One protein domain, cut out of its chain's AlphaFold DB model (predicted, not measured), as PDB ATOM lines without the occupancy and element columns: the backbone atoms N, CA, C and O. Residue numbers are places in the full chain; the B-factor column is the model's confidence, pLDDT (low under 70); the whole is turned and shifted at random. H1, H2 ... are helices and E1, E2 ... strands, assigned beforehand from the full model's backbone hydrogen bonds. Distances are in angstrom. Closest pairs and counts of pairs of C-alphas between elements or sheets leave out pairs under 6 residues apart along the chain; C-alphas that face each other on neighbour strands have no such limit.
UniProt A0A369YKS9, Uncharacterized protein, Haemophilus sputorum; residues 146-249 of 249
ATOM      1  N   GLY A 146     158.768 121.873 147.351       94.50
ATOM      2  CA  GLY A 146     159.432 121.995 146.051       94.50
ATOM      3  C   GLY A 146     158.776 123.053 145.162       94.50
ATOM      4  O   GLY A 146     159.461 123.928 144.634       94.50
ATOM      5  N   VAL A 147     157.443 123.033 145.069       96.31
ATOM      6  CA  VAL A 147     156.665 124.038 144.326       96.31
ATOM      7  C   VAL A 147     156.883 125.435 144.901       96.31
ATOM      8  O   VAL A 147     157.145 126.371 144.148       96.31
ATOM      9  N   TYR A 148     156.823 125.578 146.226       97.00
ATOM     10  CA  TYR A 148     157.078 126.843 146.909       97.00
ATOM     11  C   TYR A 148     158.457 127.408 146.569       97.00
ATOM     12  O   TYR A 148     158.561 128.555 146.133       97.00
ATOM     13  N   LYS A 149     159.515 126.599 146.713       96.38
ATOM     14  CA  LYS A 149     160.885 127.020 146.395       96.38
ATOM     15  C   LYS A 149     161.025 127.456 144.942       96.38
ATOM     16  O   LYS A 149     161.620 128.500 144.681       96.38
ATOM     17  N   TYR A 150     160.463 126.681 144.015       97.50
ATOM     18  CA  TYR A 150     160.495 127.010 142.595       97.50
ATOM     19  C   TYR A 150     159.804 128.341 142.305       97.50
ATOM     20  O   TYR A 150     160.419 129.226 141.715       97.50
ATOM     21  N   LEU A 151     158.556 128.514 142.750       97.69
ATOM     22  CA  LEU A 151     157.800 129.739 142.485       97.69
ATOM     23  C   LEU A 151     158.455 130.957 143.133       97.69
ATOM     24  O   LEU A 151     158.544 132.007 142.503       97.69
ATOM     25  N   ALA A 152     158.967 130.820 144.355       97.50
ATOM     26  CA  ALA A 152     159.643 131.918 145.026       97.50
ATOM     27  C   ALA A 152     160.948 132.317 144.314       97.50
ATOM     28  O   ALA A 152     161.222 133.511 144.162       97.50
ATOM     29  N   LYS A 153     161.723 131.341 143.816       97.06
ATOM     30  CA  LYS A 153     162.897 131.600 142.967       97.06
ATOM     31  C   LYS A 153     162.487 132.313 141.685       97.06
ATOM     32  O   LYS A 153     163.046 133.347 141.342       97.06
ATOM     33  N   TRP A 154     161.480 131.781 141.005       97.25
ATOM     34  CA  TRP A 154     160.994 132.314 139.741       97.25
ATOM     35  C   TRP A 154     160.485 133.755 139.880       97.25
ATOM     36  O   TRP A 154     160.838 134.610 139.069       97.25
ATOM     37  N   LEU A 155     159.736 134.067 140.940       97.75
ATOM     38  CA  LEU A 155     159.316 135.433 141.265       97.75
ATOM     39  C   LEU A 155     160.504 136.350 141.574       97.75
ATOM     40  O   LEU A 155     160.518 137.502 141.137       97.75
ATOM     41  N   THR A 156     161.498 135.840 142.305       96.62
ATOM     42  CA  THR A 156     162.729 136.577 142.620       96.62
ATOM     43  C   THR A 156     163.469 136.970 141.345       96.62
ATOM     44  O   THR A 156     163.833 138.133 141.190       96.62
ATOM     45  N   ASP A 157     163.634 136.027 140.418       96.06
ATOM     46  CA  ASP A 157     164.414 136.223 139.196       96.06
ATOM     47  C   ASP A 157     163.693 137.102 138.160       96.06
ATOM     48  O   ASP A 157     164.345 137.853 137.437       96.06
ATOM     49  N   ASN A 158     162.359 137.014 138.069       96.75
ATOM     50  CA  ASN A 158     161.601 137.623 136.968       96.75
ATOM     51  C   ASN A 158     160.812 138.887 137.354       96.75
ATOM     52  O   ASN A 158     160.547 139.715 136.485       96.75
ATOM     53  N   TYR A 159     160.413 139.049 138.623       97.00
ATOM     54  CA  TYR A 159     159.434 140.079 139.014       97.00
ATOM     55  C   TYR A 159     159.825 140.921 140.231       97.00
ATOM     56  O   TYR A 159     159.311 142.025 140.385       97.00
ATOM     57  N   LEU A 160     160.731 140.467 141.101       96.50
ATOM     58  CA  LEU A 160     161.015 141.188 142.346       96.50
ATOM     59  C   LEU A 160     161.501 142.628 142.113       96.50
ATOM     60  O   LEU A 160     161.053 143.545 142.800       96.50
ATOM     61  N   GLU A 161     162.376 142.849 141.133       96.19
ATOM     62  CA  GLU A 161     162.898 144.188 140.838       96.19
ATOM     63  C   GLU A 161     161.850 145.111 140.203       96.19
ATOM     64  O   GLU A 161     161.794 146.295 140.539       96.19
ATOM     65  N   SER A 162     160.968 144.588 139.346       94.75
ATOM     66  CA  SER A 162     159.881 145.390 138.769       94.75
ATOM     67  C   SER A 162     158.842 145.762 139.827       94.75
ATOM     68  O   SER A 162     158.435 146.920 139.904       94.75
ATOM     69  N   VAL A 163     158.490 144.831 140.719       95.75
ATOM     70  CA  VAL A 163     157.597 145.108 141.855       95.75
ATOM     71  C   VAL A 163     158.224 146.136 142.803       95.75
ATOM     72  O   VAL A 163     157.540 147.057 143.245       95.75
ATOM     73  N   ARG A 164     159.534 146.050 143.077       95.19
ATOM     74  CA  ARG A 164     160.262 147.069 143.859       95.19
ATOM     75  C   ARG A 164     160.215 148.445 143.205       95.19
ATOM     76  O   ARG A 164     160.012 149.434 143.904       95.19
ATOM     77  N   ALA A 165     160.378 148.515 141.885       93.38
ATOM     78  CA  ALA A 165     160.292 149.769 141.147       93.38
ATOM     79  C   ALA A 165     158.880 150.377 141.205       93.38
ATOM     80  O   ALA A 165     158.749 151.582 141.425       93.38
ATOM     81  N   ASN A 166     157.839 149.548 141.079       91.50
ATOM     82  CA  ASN A 166     156.437 149.975 141.132       91.50
ATOM     83  C   ASN A 166     156.008 150.429 142.535       91.50
ATOM     84  O   ASN A 166     155.276 151.401 142.678       91.50
ATOM     85  N   ALA A 167     156.492 149.752 143.578       90.94
ATOM     86  CA  ALA A 167     156.117 150.003 144.969       90.94
ATOM     87  C   ALA A 167     157.073 150.947 145.721       90.94
ATOM     88  O   ALA A 167     157.068 150.980 146.963       90.94
ATOM     89  N   LYS A 168     157.924 151.670 144.983       89.62
ATOM     90  CA  LYS A 168     159.016 152.478 145.523       89.62
ATOM     91  C   LYS A 168     158.495 153.556 146.473       89.62
ATOM     92  O   LYS A 168     157.690 154.404 146.096       89.62
ATOM     93  N   SER A 169     159.022 153.570 147.695       89.50
ATOM     94  CA  SER A 169     158.714 154.593 148.697       89.50
ATOM     95  C   SER A 169     159.986 155.026 149.408       89.50
ATOM     96  O   SER A 169     160.553 154.294 150.215       89.50
ATOM     97  N   SER A 170     160.422 156.256 149.135       88.06
ATOM     98  CA  SER A 170     161.638 156.814 149.737       88.06
ATOM     99  C   SER A 170     161.543 156.992 151.252       88.06
ATOM    100  O   SER A 170     162.575 157.092 151.906       88.06
ATOM    101  N   GLN A 171     160.333 157.070 151.809       88.62
ATOM    102  CA  GLN A 171     160.118 157.155 153.254       88.62
ATOM    103  C   GLN A 171     160.324 155.787 153.911       88.62
ATOM    104  O   GLN A 171     161.137 155.666 154.822       88.62
ATOM    105  N   LEU A 172     159.657 154.752 153.392       87.44
ATOM    106  CA  LEU A 172     159.747 153.383 153.911       87.44
ATOM    107  C   LEU A 172     161.160 152.804 153.745       87.44
ATOM    108  O   LEU A 172     161.699 152.197 154.668       87.44
ATOM    109  N   GLU A 173     161.807 153.066 152.605       88.25
ATOM    110  CA  GLU A 173     163.168 152.587 152.334       88.25
ATOM    111  C   GLU A 173     164.210 153.168 153.301       88.25
ATOM    112  O   GLU A 173     165.151 152.461 153.669       88.25
ATOM    113  N   ARG A 174     164.044 154.424 153.752       86.81
ATOM    114  CA  ARG A 174     164.915 155.025 154.784       86.81
ATOM    115  C   ARG A 174     164.771 154.322 156.130       86.81
ATOM    116  O   ARG A 174     165.769 154.175 156.826       86.81
ATOM    117  N   GLY A 175     163.566 153.855 156.456       84.88
ATOM    118  CA  GLY A 175     163.279 153.049 157.646       84.88
ATOM    119  C   GLY A 175     163.676 151.573 157.514       84.88
ATOM    120  O   GLY A 175     163.351 150.775 158.383       84.88
ATOM    121  N   GLY A 176     164.343 151.173 156.424       88.38
ATOM    122  CA  GLY A 176     164.737 149.780 156.191       88.38
ATOM    123  C   GLY A 176     163.596 148.861 155.737       88.38
ATOM    124  O   GLY A 176     163.822 147.659 155.572       88.38
ATOM    125  N   ILE A 177     162.404 149.410 155.487       92.38
ATOM    126  CA  ILE A 177     161.243 148.666 155.001       92.38
ATOM    127  C   ILE A 177     161.370 148.495 153.481       92.38
ATOM    128  O   ILE A 177     161.388 149.464 152.720       92.38
ATOM    129  N   LYS A 178     161.466 147.246 153.025       93.62
ATOM    130  CA  LYS A 178     161.675 146.862 151.623       93.62
ATOM    131  C   LYS A 178     160.699 145.773 151.206       93.62
ATOM    132  O   LYS A 178     160.153 145.064 152.045       93.62
ATOM    133  N   VAL A 179     160.519 145.630 149.895       95.75
ATOM    134  CA  VAL A 179     159.708 144.563 149.300       95.75
ATOM    135  C   VAL A 179     160.534 143.284 149.141       95.75
ATOM    136  O   VAL A 179     161.672 143.315 148.647       95.75
ATOM    137  N   TYR A 180     159.922 142.166 149.519       96.62
ATOM    138  CA  TYR A 180     160.455 140.816 149.405       96.62
ATOM    139  C   TYR A 180     159.408 139.867 148.822       96.62
ATOM    140  O   TYR A 180     158.211 140.149 148.853       96.62
ATOM    141  N   VAL A 181     159.876 138.733 148.302       97.31
ATOM    142  CA  VAL A 181     159.014 137.581 148.019       97.31
ATOM    143  C   VAL A 181     158.556 136.985 149.345       97.31
ATOM    144  O   VAL A 181     159.371 136.837 150.257       97.31
ATOM    145  N   ASN A 182     157.274 136.645 149.442       96.12
ATOM    146  CA  ASN A 182     156.671 136.150 150.673       96.12
ATOM    147  C   ASN A 182     157.332 134.847 151.145       96.12
ATOM    148  O   ASN A 182     157.445 133.876 150.394       96.12
ATOM    149  N   LYS A 183     157.773 134.841 152.405       94.12
ATOM    150  CA  LYS A 183     158.515 133.730 153.009       94.12
ATOM    151  C   LYS A 183     157.643 132.695 153.735       94.12
ATOM    152  O   LYS A 183     158.179 131.713 154.251       94.12
ATOM    153  N   ASN A 184     156.330 132.913 153.815       93.81
ATOM    154  CA  ASN A 184     155.419 132.194 154.713       93.81
ATOM    155  C   ASN A 184     154.826 130.905 154.102       93.81
ATOM    156  O   ASN A 184     153.839 130.364 154.591       93.81
ATOM    157  N   GLY A 185     155.467 130.351 153.068       93.38
ATOM    158  CA  GLY A 185     155.089 129.072 152.460       93.38
ATOM    159  C   GLY A 185     154.187 129.210 151.234       93.38
ATOM    160  O   GLY A 185     153.878 130.310 150.781       93.38
ATOM    161  N   LEU A 186     153.802 128.068 150.651       95.81
ATOM    162  CA  LEU A 186     153.138 128.028 149.342       95.81
ATOM    163  C   LEU A 186     151.804 128.776 149.334       95.81
ATOM    164  O   LEU A 186     151.551 129.548 148.417       95.81
ATOM    165  N   GLN A 187     150.958 128.549 150.338       95.81
ATOM    166  CA  GLN A 187     149.618 129.130 150.364       95.81
ATOM    167  C   GLN A 187     149.667 130.660 150.454       95.81
ATOM    168  O   GLN A 187     149.000 131.340 149.676       95.81
ATOM    169  N   ASP A 188     150.503 131.195 151.346       95.12
ATOM    170  CA  ASP A 188     150.716 132.636 151.477       95.12
ATOM    171  C   ASP A 188     151.376 133.234 150.232       95.12
ATOM    172  O   ASP A 188     151.003 134.328 149.822       95.12
ATOM    173  N   LEU A 189     152.306 132.519 149.592       96.75
ATOM    174  CA  LEU A 189     152.913 132.955 148.334       96.75
ATOM    175  C   LEU A 189     151.874 133.051 147.204       96.75
ATOM    176  O   LEU A 189     151.904 134.000 146.425       96.75
ATOM    177  N   LEU A 190     150.945 132.092 147.116       96.44
ATOM    178  CA  LEU A 190     149.888 132.091 146.099       96.44
ATOM    179  C   LEU A 190     148.878 133.231 146.303       96.44
ATOM    180  O   LEU A 190     148.381 133.795 145.327       96.44
ATOM    181  N   ASP A 191     148.590 133.577 147.557       95.94
ATOM    182  CA  ASP A 191     147.665 134.655 147.909       95.94
ATOM    183  C   ASP A 191     148.323 136.046 147.815       95.94
ATOM    184  O   ASP A 191     147.829 136.951 147.135       95.94
ATOM    185  N   ARG A 192     149.487 136.196 148.451       95.19
ATOM    186  CA  ARG A 192     150.265 137.433 148.581       95.19
ATOM    187  C   ARG A 192     151.725 137.151 148.202       95.19
ATOM    188  O   ARG A 192     152.548 136.937 149.089       95.19
ATOM    189  N   PRO A 193     152.080 137.157 146.904       96.56
ATOM    190  CA  PRO A 193     153.411 136.747 146.440       96.56
ATOM    191  C   PRO A 193     154.545 137.662 146.902       96.56
ATOM    192  O   PRO A 193     155.695 137.230 147.001       96.56
ATOM    193  N   PHE A 194     154.223 138.917 147.213       96.88
ATOM    194  CA  PHE A 194     155.165 139.905 147.713       96.88
ATOM    195  C   PHE A 194     154.605 140.586 148.952       96.88
ATOM    196  O   PHE A 194     153.403 140.824 149.056       96.88
ATOM    197  N   GLU A 195     155.492 140.953 149.867       95.12
ATOM    198  CA  GLU A 195     155.152 141.761 151.031       95.12
ATOM    199  C   GLU A 195     156.295 142.714 151.382       95.12
ATOM    200  O   GLU A 195     157.432 142.562 150.917       95.12
ATOM    201  N   ARG A 196     155.997 143.722 152.205       94.12
ATOM    202  CA  ARG A 196     157.039 144.497 152.880       94.12
ATOM    203  C   ARG A 196     157.389 143.824 154.199       94.12
ATOM    204  O   ARG A 196     156.533 143.226 154.840       94.12
ATOM    205  N   ASN A 197     158.632 143.960 154.642       93.88
ATOM    206  CA  ASN A 197     159.058 143.465 155.950       93.88
ATOM    207  C   ASN A 197     158.582 144.374 157.104       93.88
ATOM    208  O   ASN A 197     159.380 144.805 157.929       93.88
ATOM    209  N   SER A 198     157.294 144.704 157.158       90.44
ATOM    210  CA  SER A 198     156.693 145.489 158.238       90.44
ATOM    211  C   SER A 198     155.214 145.144 158.405       90.44
ATOM    212  O   SER A 198     154.547 144.794 157.433       90.44
ATOM    213  N   HIS A 199     154.713 145.255 159.636       86.38
ATOM    214  CA  HIS A 199     153.295 145.094 159.971       86.38
ATOM    215  C   HIS A 199     152.530 146.424 160.020       86.38
ATOM    216  O   HIS A 199     151.328 146.433 160.292       86.38
ATOM    217  N   LEU A 200     153.207 147.546 159.760       85.31
ATOM    218  CA  LEU A 200     152.571 148.855 159.722       85.31
ATOM    219  C   LEU A 200     151.547 148.912 158.582       85.31
ATOM    220  O   LEU A 200     151.808 148.480 157.458       85.31
ATOM    221  N   SER A 201     150.365 149.457 158.866       83.81
ATOM    222  CA  SER A 201     149.258 149.486 157.906       83.81
ATOM    223  C   SER A 201     149.589 150.297 156.650       83.81
ATOM    224  O   SER A 201     149.204 149.895 155.552       83.81
ATOM    225  N   ASP A 202     150.362 151.377 156.782       82.38
ATOM    226  CA  ASP A 202     150.868 152.217 155.688       82.38
ATOM    227  C   ASP A 202     152.024 151.568 154.899       82.38
ATOM    228  O   ASP A 202     152.300 151.949 153.759       82.38
ATOM    229  N   ALA A 203     152.669 150.549 155.470       84.00
ATOM    230  CA  ALA A 203     153.673 149.731 154.805       84.00
ATOM    231  C   ALA A 203     153.069 148.552 154.024       84.00
ATOM    232  O   ALA A 203     153.802 147.903 153.271       84.00
ATOM    233  N   THR A 204     151.757 148.305 154.119       88.94
ATOM    234  CA  THR A 204     151.072 147.271 153.325       88.94
ATOM    235  C   THR A 204     151.336 147.487 151.834       88.94
ATOM    236  O   THR A 204     151.262 148.605 151.318       88.94
ATOM    237  N   LEU A 205     151.706 146.413 151.141       91.12
ATOM    238  CA  LEU A 205     151.946 146.451 149.707       91.12
ATOM    239  C   LEU A 205     150.603 146.380 148.977       91.12
ATOM    240  O   LEU A 205     149.849 145.431 149.174       91.12
ATOM    241  N   ASP A 206     150.308 147.377 148.147       90.81
ATOM    242  CA  ASP A 206     149.092 147.378 147.337       90.81
ATOM    243  C   ASP A 206     149.172 146.286 146.259       90.81
ATOM    244  O   ASP A 206     150.183 146.187 145.555       90.81
ATOM    245  N   GLU A 207     148.111 145.487 146.115       91.44
ATOM    246  CA  GLU A 207     148.060 144.372 145.162       91.44
ATOM    247  C   GLU A 207     148.310 144.816 143.716       91.44
ATOM    248  O   GLU A 207     148.993 144.107 142.975       91.44
ATOM    249  N   SER A 208     147.890 146.031 143.342       93.25
ATOM    250  CA  SER A 208     148.158 146.608 142.018       93.25
ATOM    251  C   SER A 208     149.648 146.699 141.680       93.25
ATOM    252  O   SER A 208     150.013 146.674 140.507       93.25
ATOM    253  N   SER A 209     150.526 146.729 142.691       92.31
ATOM    254  CA  SER A 209     151.980 146.766 142.499       92.31
ATOM    255  C   SER A 209     152.544 145.448 141.959       92.31
ATOM    256  O   SER A 209     153.654 145.440 141.422       92.31
ATOM    257  N   TYR A 210     151.809 144.339 142.109       94.88
ATOM    258  CA  TYR A 210     152.254 142.993 141.745       94.88
ATOM    259  C   TYR A 210     151.191 142.132 141.037       94.88
ATOM    260  O   TYR A 210     151.422 140.936 140.850       94.88
ATOM    261  N   THR A 211     150.059 142.694 140.597       94.88
ATOM    262  CA  THR A 211     148.981 141.953 139.908       94.88
ATOM    263  C   THR A 211     149.479 141.123 138.720       94.88
ATOM    264  O   THR A 211     149.103 139.954 138.579       94.88
ATOM    265  N   ASP A 212     150.365 141.686 137.893       94.56
ATOM    266  CA  ASP A 212     150.938 140.984 136.736       94.56
ATOM    267  C   ASP A 212     151.802 139.795 137.176       94.56
ATOM    268  O   ASP A 212     151.697 138.696 136.628       94.56
ATOM    269  N   ALA A 213     152.612 139.993 138.220       96.00
ATOM    270  CA  ALA A 213     153.457 138.952 138.790       96.00
ATOM    271  C   ALA A 213     152.621 137.828 139.425       96.00
ATOM    272  O   ALA A 213     152.919 136.651 139.224       96.00
ATOM    273  N   LYS A 214     151.535 138.171 140.134       97.06
ATOM    274  CA  LYS A 214     150.593 137.200 140.716       97.06
ATOM    275  C   LYS A 214     149.915 136.369 139.628       97.06
ATOM    276  O   LYS A 214     149.892 135.144 139.715       97.06
ATOM    277  N   SER A 215     149.428 137.015 138.572       96.62
ATOM    278  CA  SER A 215     148.782 136.330 137.445       96.62
ATOM    279  C   SER A 215     149.746 135.378 136.729       96.62
ATOM    280  O   SER A 215     149.401 134.227 136.455       96.62
ATOM    281  N   ALA A 216     150.978 135.827 136.480       96.75
ATOM    282  CA  ALA A 216     151.995 135.018 135.820       96.75
ATOM    283  C   ALA A 216     152.467 133.842 136.698       96.75
ATOM    284  O   ALA A 216     152.625 132.731 136.194       96.75
ATOM    285  N   MET A 217     152.595 134.035 138.016       97.56
ATOM    286  CA  MET A 217     152.874 132.953 138.968       97.56
ATOM    287  C   MET A 217     151.778 131.886 138.964       97.56
ATOM    288  O   MET A 217     152.090 130.699 138.986       97.56
ATOM    289  N   LEU A 218     150.499 132.273 138.929       97.44
ATOM    290  CA  LEU A 218     149.392 131.311 138.878       97.44
ATOM    291  C   LEU A 218     149.394 130.509 137.566       97.44
ATOM    292  O   LEU A 218     149.137 129.304 137.577       97.44
ATOM    293  N   ALA A 219     149.748 131.143 136.445       97.12
ATOM    294  CA  ALA A 219     149.943 130.443 135.176       97.12
ATOM    295  C   ALA A 219     151.130 129.465 135.238       97.12
ATOM    296  O   ALA A 219     151.017 128.325 134.783       97.12
ATOM    297  N   GLU A 220     152.243 129.871 135.853       97.19
ATOM    298  CA  GLU A 220     153.412 129.012 136.062       97.19
ATOM    299  C   GLU A 220     153.088 127.842 137.007       97.19
ATOM    300  O   GLU A 220     153.439 126.696 136.725       97.19
ATOM    301  N   LYS A 221     152.308 128.076 138.069       96.88
ATOM    302  CA  LYS A 221     151.777 127.023 138.948       96.88
ATOM    303  C   LYS A 221     150.935 126.011 138.173       96.88
ATOM    304  O   LYS A 221     151.088 124.811 138.387       96.88
ATOM    305  N   ALA A 222     150.110 126.461 137.230       96.81
ATOM    306  CA  ALA A 222     149.348 125.555 136.374       96.81
ATOM    307  C   ALA A 222     150.253 124.708 135.457       96.81
ATOM    308  O   ALA A 222     149.923 123.557 135.174       96.81
ATOM    309  N   ARG A 223     151.403 125.235 135.005       97.38
ATOM    310  CA  ARG A 223     152.413 124.455 134.259       97.38
ATOM    311  C   ARG A 223     153.077 123.396 135.143       97.38
ATOM    312  O   ARG A 223     153.224 122.254 134.716       97.38
ATOM    313  N   ILE A 224     153.405 123.748 136.388       96.06
ATOM    314  CA  ILE A 224     153.913 122.803 137.397       96.06
ATOM    315  C   ILE A 224     152.901 121.678 137.648       96.06
ATOM    316  O   ILE A 224     153.276 120.507 137.690       96.06
ATOM    317  N   ASP A 225     151.614 122.006 137.771       94.19
ATOM    318  CA  ASP A 225     150.559 121.009 137.989       94.19
ATOM    319  C   ASP A 225     150.377 120.057 136.801       94.19
ATOM    320  O   ASP A 225     150.001 118.904 137.003       94.19
ATOM    321  N   ARG A 226     150.704 120.503 135.581       96.06
ATOM    322  CA  ARG A 226     150.761 119.658 134.375       96.06
ATOM    323  C   ARG A 226     152.076 118.884 134.217       96.06
ATOM    324  O   ARG A 226     152.204 118.115 133.271       96.06
ATOM    325  N   GLY A 227     153.044 119.066 135.120       92.50
ATOM    326  CA  GLY A 227     154.354 118.410 135.052       92.50
ATOM    327  C   GLY A 227     155.286 118.979 133.976       92.50
ATOM    328  O   GLY A 227     156.244 118.323 133.587       92.50
ATOM    329  N   GLU A 228     155.022 120.193 133.487       95.12
ATOM    330  CA  GLU A 228     155.799 120.845 132.418       95.12
ATOM    331  C   GLU A 228     157.057 121.565 132.937       95.12
ATOM    332  O   GLU A 228     157.774 122.207 132.168       95.12
ATOM    333  N   VAL A 229     157.290 121.525 134.249       94.12
ATOM    334  CA  VAL A 229     158.305 122.312 134.947       94.12
ATOM    335  C   VAL A 229     159.139 121.401 135.832       94.12
ATOM    336  O   VAL A 229     158.606 120.652 136.649       94.12
ATOM    337  N   ASP A 230     160.457 121.512 135.697       92.62
ATOM    338  CA  ASP A 230     161.411 120.823 136.554       92.62
ATOM    339  C   ASP A 230     161.641 121.620 137.846       92.62
ATOM    340  O   ASP A 230     162.228 122.702 137.830       92.62
ATOM    341  N   LEU A 231     161.182 121.082 138.979       92.94
ATOM    342  CA  LEU A 231     161.344 121.708 140.296       92.94
ATOM    343  C   LEU A 231     162.782 121.611 140.833       92.94
ATOM    344  O   LEU A 231     163.149 122.367 141.735       92.94
ATOM    345  N   SER A 232     163.611 120.714 140.282       90.56
ATOM    346  CA  SER A 232     164.967 120.460 140.780       90.56
ATOM    347  C   SER A 232     165.891 121.676 140.648       90.56
ATOM    348  O   SER A 232     166.806 121.849 141.457       90.56
ATOM    349  N   VAL A 233     165.579 122.592 139.722       90.88
ATOM    350  CA  VAL A 233     166.311 123.850 139.483       90.88
ATOM    351  C   VAL A 233     166.255 124.830 140.661       90.88
ATOM    352  O   VAL A 233     166.990 125.819 140.684       90.88
ATOM    353  N   ALA A 234     165.370 124.585 141.631       91.38
ATOM    354  CA  ALA A 234     165.193 125.415 142.817       91.38
ATOM    355  C   ALA A 234     165.463 124.667 144.133       91.38
ATOM    356  O   ALA A 234     165.196 125.214 145.204       91.38
ATOM    357  N   THR A 235     166.016 123.449 144.088       88.19
ATOM    358  CA  THR A 235     166.282 122.630 145.288       88.19
ATOM    359  C   THR A 235     167.114 123.385 146.329       88.19
ATOM    360  O   THR A 235     166.745 123.431 147.508       88.19
ATOM    361  N   ASP A 236     168.170 124.062 145.874       91.25
ATOM    362  CA  ASP A 236     169.111 124.805 146.721       91.25
ATOM    363  C   ASP A 236     168.675 126.251 146.996       91.25
ATOM    364  O   ASP A 236     169.326 126.977 147.750       91.25
ATOM    365  N   PHE A 237     167.562 126.690 146.402       93.75
ATOM    366  CA  PHE A 237     167.058 128.036 146.613       93.75
ATOM    367  C   PHE A 237     166.442 128.176 148.006       93.75
ATOM    368  O   PHE A 237     165.643 127.347 148.454       93.75
ATOM    369  N   ASN A 238     166.790 129.276 148.669       91.69
ATOM    370  CA  ASN A 238     166.195 129.696 149.925       91.69
ATOM    371  C   ASN A 238     165.678 131.123 149.765       91.69
ATOM    372  O   ASN A 238     166.422 132.017 149.361       91.69
ATOM    373  N   VAL A 239     164.405 131.328 150.108       91.19
ATOM    374  CA  VAL A 239     163.807 132.665 150.155       91.19
ATOM    375  C   VAL A 239     164.555 133.506 151.185       91.19
ATOM    376  O   VAL A 239     164.958 133.002 152.237       91.19
ATOM    377  N   VAL A 240     164.742 134.791 150.883       92.94
ATOM    378  CA  VAL A 240     165.353 135.740 151.818       92.94
ATOM    379  C   VAL A 240     164.558 135.738 153.122       92.94
ATOM    380  O   VAL A 240     163.383 136.088 153.144       92.94
ATOM    381  N   ASN A 241     165.206 135.369 154.226       92.00
ATOM    382  CA  ASN A 241     164.581 135.387 155.544       92.00
ATOM    383  C   ASN A 241     164.680 136.789 156.165       92.00
ATOM    384  O   ASN A 241     165.543 137.047 157.002       92.00
ATOM    385  N   TYR A 242     163.830 137.716 155.720       91.81
ATOM    386  CA  TYR A 242     163.758 139.074 156.273       91.81
ATOM    387  C   TYR A 242     163.077 139.096 157.644       91.81
ATOM    388  O   TYR A 242     162.207 138.276 157.933       91.81
ATOM    389  N   HIS A 243     163.432 140.066 158.482       91.50
ATOM    390  CA  HIS A 243     162.756 140.321 159.755       91.50
ATOM    391  C   HIS A 243     161.750 141.459 159.600       91.50
ATOM    392  O   HIS A 243     162.043 142.445 158.916       91.50
ATOM    393  N   TYR A 244     160.580 141.303 160.220       91.38
ATOM    394  CA  TYR A 244     159.580 142.362 160.279       91.38
ATOM    395  C   TYR A 244     160.076 143.504 161.170       91.38
ATOM    396  O   TYR A 244     160.706 143.270 162.200       91.38
ATOM    397  N   ILE A 245     159.836 144.729 160.712       87.56
ATOM    398  CA  ILE A 245     160.136 145.973 161.411       87.56
ATOM    399  C   ILE A 245     158.813 146.524 161.942       87.56
ATOM    400  O   ILE A 245     157.904 146.813 161.154       87.56
ATOM    401  N   ASP A 246     158.736 146.667 163.263       78.19
ATOM    402  CA  ASP A 246     157.517 147.080 163.966       78.19
ATOM    403  C   ASP A 246     157.464 148.589 164.263       78.19
ATOM    404  O   ASP A 246     156.374 149.114 164.452       78.19
ATOM    405  N   ASP A 247     158.601 149.298 164.214       66.44
ATOM    406  CA  ASP A 247     158.696 150.744 164.454       66.44
ATOM    407  C   ASP A 247     159.598 151.435 163.412       66.44
ATOM    408  O   ASP A 247     160.680 150.941 163.081       66.44
ATOM    409  N   MET A 248     159.178 152.607 162.917       61.25
ATOM    410  CA  MET A 248     160.040 153.515 162.147       61.25
ATOM    411  C   MET A 248     160.696 154.522 163.106       61.25
ATOM    412  O   MET A 248     159.995 155.350 163.686       61.25
ATOM    413  N   LEU A 249     162.023 154.438 163.277       58.12
ATOM    414  CA  LEU A 249     162.837 155.440 163.991       58.12
ATOM    415  C   LEU A 249     162.944 156.758 163.212       58.12
ATOM    416  O   LEU A 249     163.158 156.698 161.977       58.12
TER     417      LEU A 249
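What this domain is: This is residues 146 to 249 of the 249 residues of an uncharacterized protein of Haemophilus sputorum (UniProt A0A369YKS9). An elongated body has three crossed helices, H1, H4 and H5, packed together towards one end, and the small ribbon of two antiparallel strands, E1 and E2, near the middle, with H2 packed on E1. H3 lies out at the other end; H6 packs on H1, and after it residues 235 to 249, with no named element, run back along the length. The printed part has 104 residues, in the order H1 H2 H3 E1 H4 E2 H5 H6, and its class is mostly helix. It is compact, with a radius of gyration of the C-alphas of 14.0 A, and spans 47 by 26 by 20 A.

How they stand to each other: Begin at the sheet, where E1, residues 179 to 181, and E2, residues 194 to 196, are antiparallel neighbours at 141 degrees. Look there for N 180 and O 195, 2.9 A apart, and N 195 and O 180, 3.0 A apart, both within hydrogen-bond range. H2, residues 160 to 166, comes closest to E1 at the C-alphas of Arg 164 and Val 179, 6.0 A apart. H1, residues 146 to 158, is the hub, touching three helices. With its residues 147 to 152 alone it touches H4, residues 186 to 191, at a steep tilt of 48 degrees, the same way; the closest C-alphas, of Tyr 148 and Leu 186, are 4.8 A apart. H1 touches H5, residues 211 to 225, at a steep tilt of 39 degrees, opposite ways; the closest C-alphas, of Leu 151 and Met 217, are 6.9 A apart. H4 and H5 only just touch, with 3 pairs of C-alphas within 8 A, the closest those of Leu 190 and Leu 218 at 7.3 A. H1 also touches H6, residues 231 to 234, closest at the C-alphas of Tyr 150 and Ala 234, 5.0 A apart. H3, residues 170 to 174, is apart from H1 and H5. Every O i to N i+4 pair is within hydrogen-bond range in H1, H2, H4 and H5; in H3 it is 0 of 1, with 1 of 2 O i to N i+3 pairs within range, and H6 is too short for an O i to N i+4 pair.

Where its parts are: Find C-alpha 146 at (159.432, 121.995, 146.051); from there H1 runs 18.2 A to C-alpha 158. H2 runs 10.0 A. H5, the longest helix, goes from C-alpha 211 at (148.981, 141.953, 139.908) for 21.1 A to C-alpha 225. H6 ends at C-alpha 234, at (165.193, 125.415, 142.817).

The domain as a whole: The C-alphas of Arg 226 and Leu 249, the two farthest apart, are 48.0 A from each other. The printed part has no cut, and the link from E2 to H5, 14 residues, is long. The mean pLDDT of the printed part is 92.4, and residues 247 to 249 are under 70.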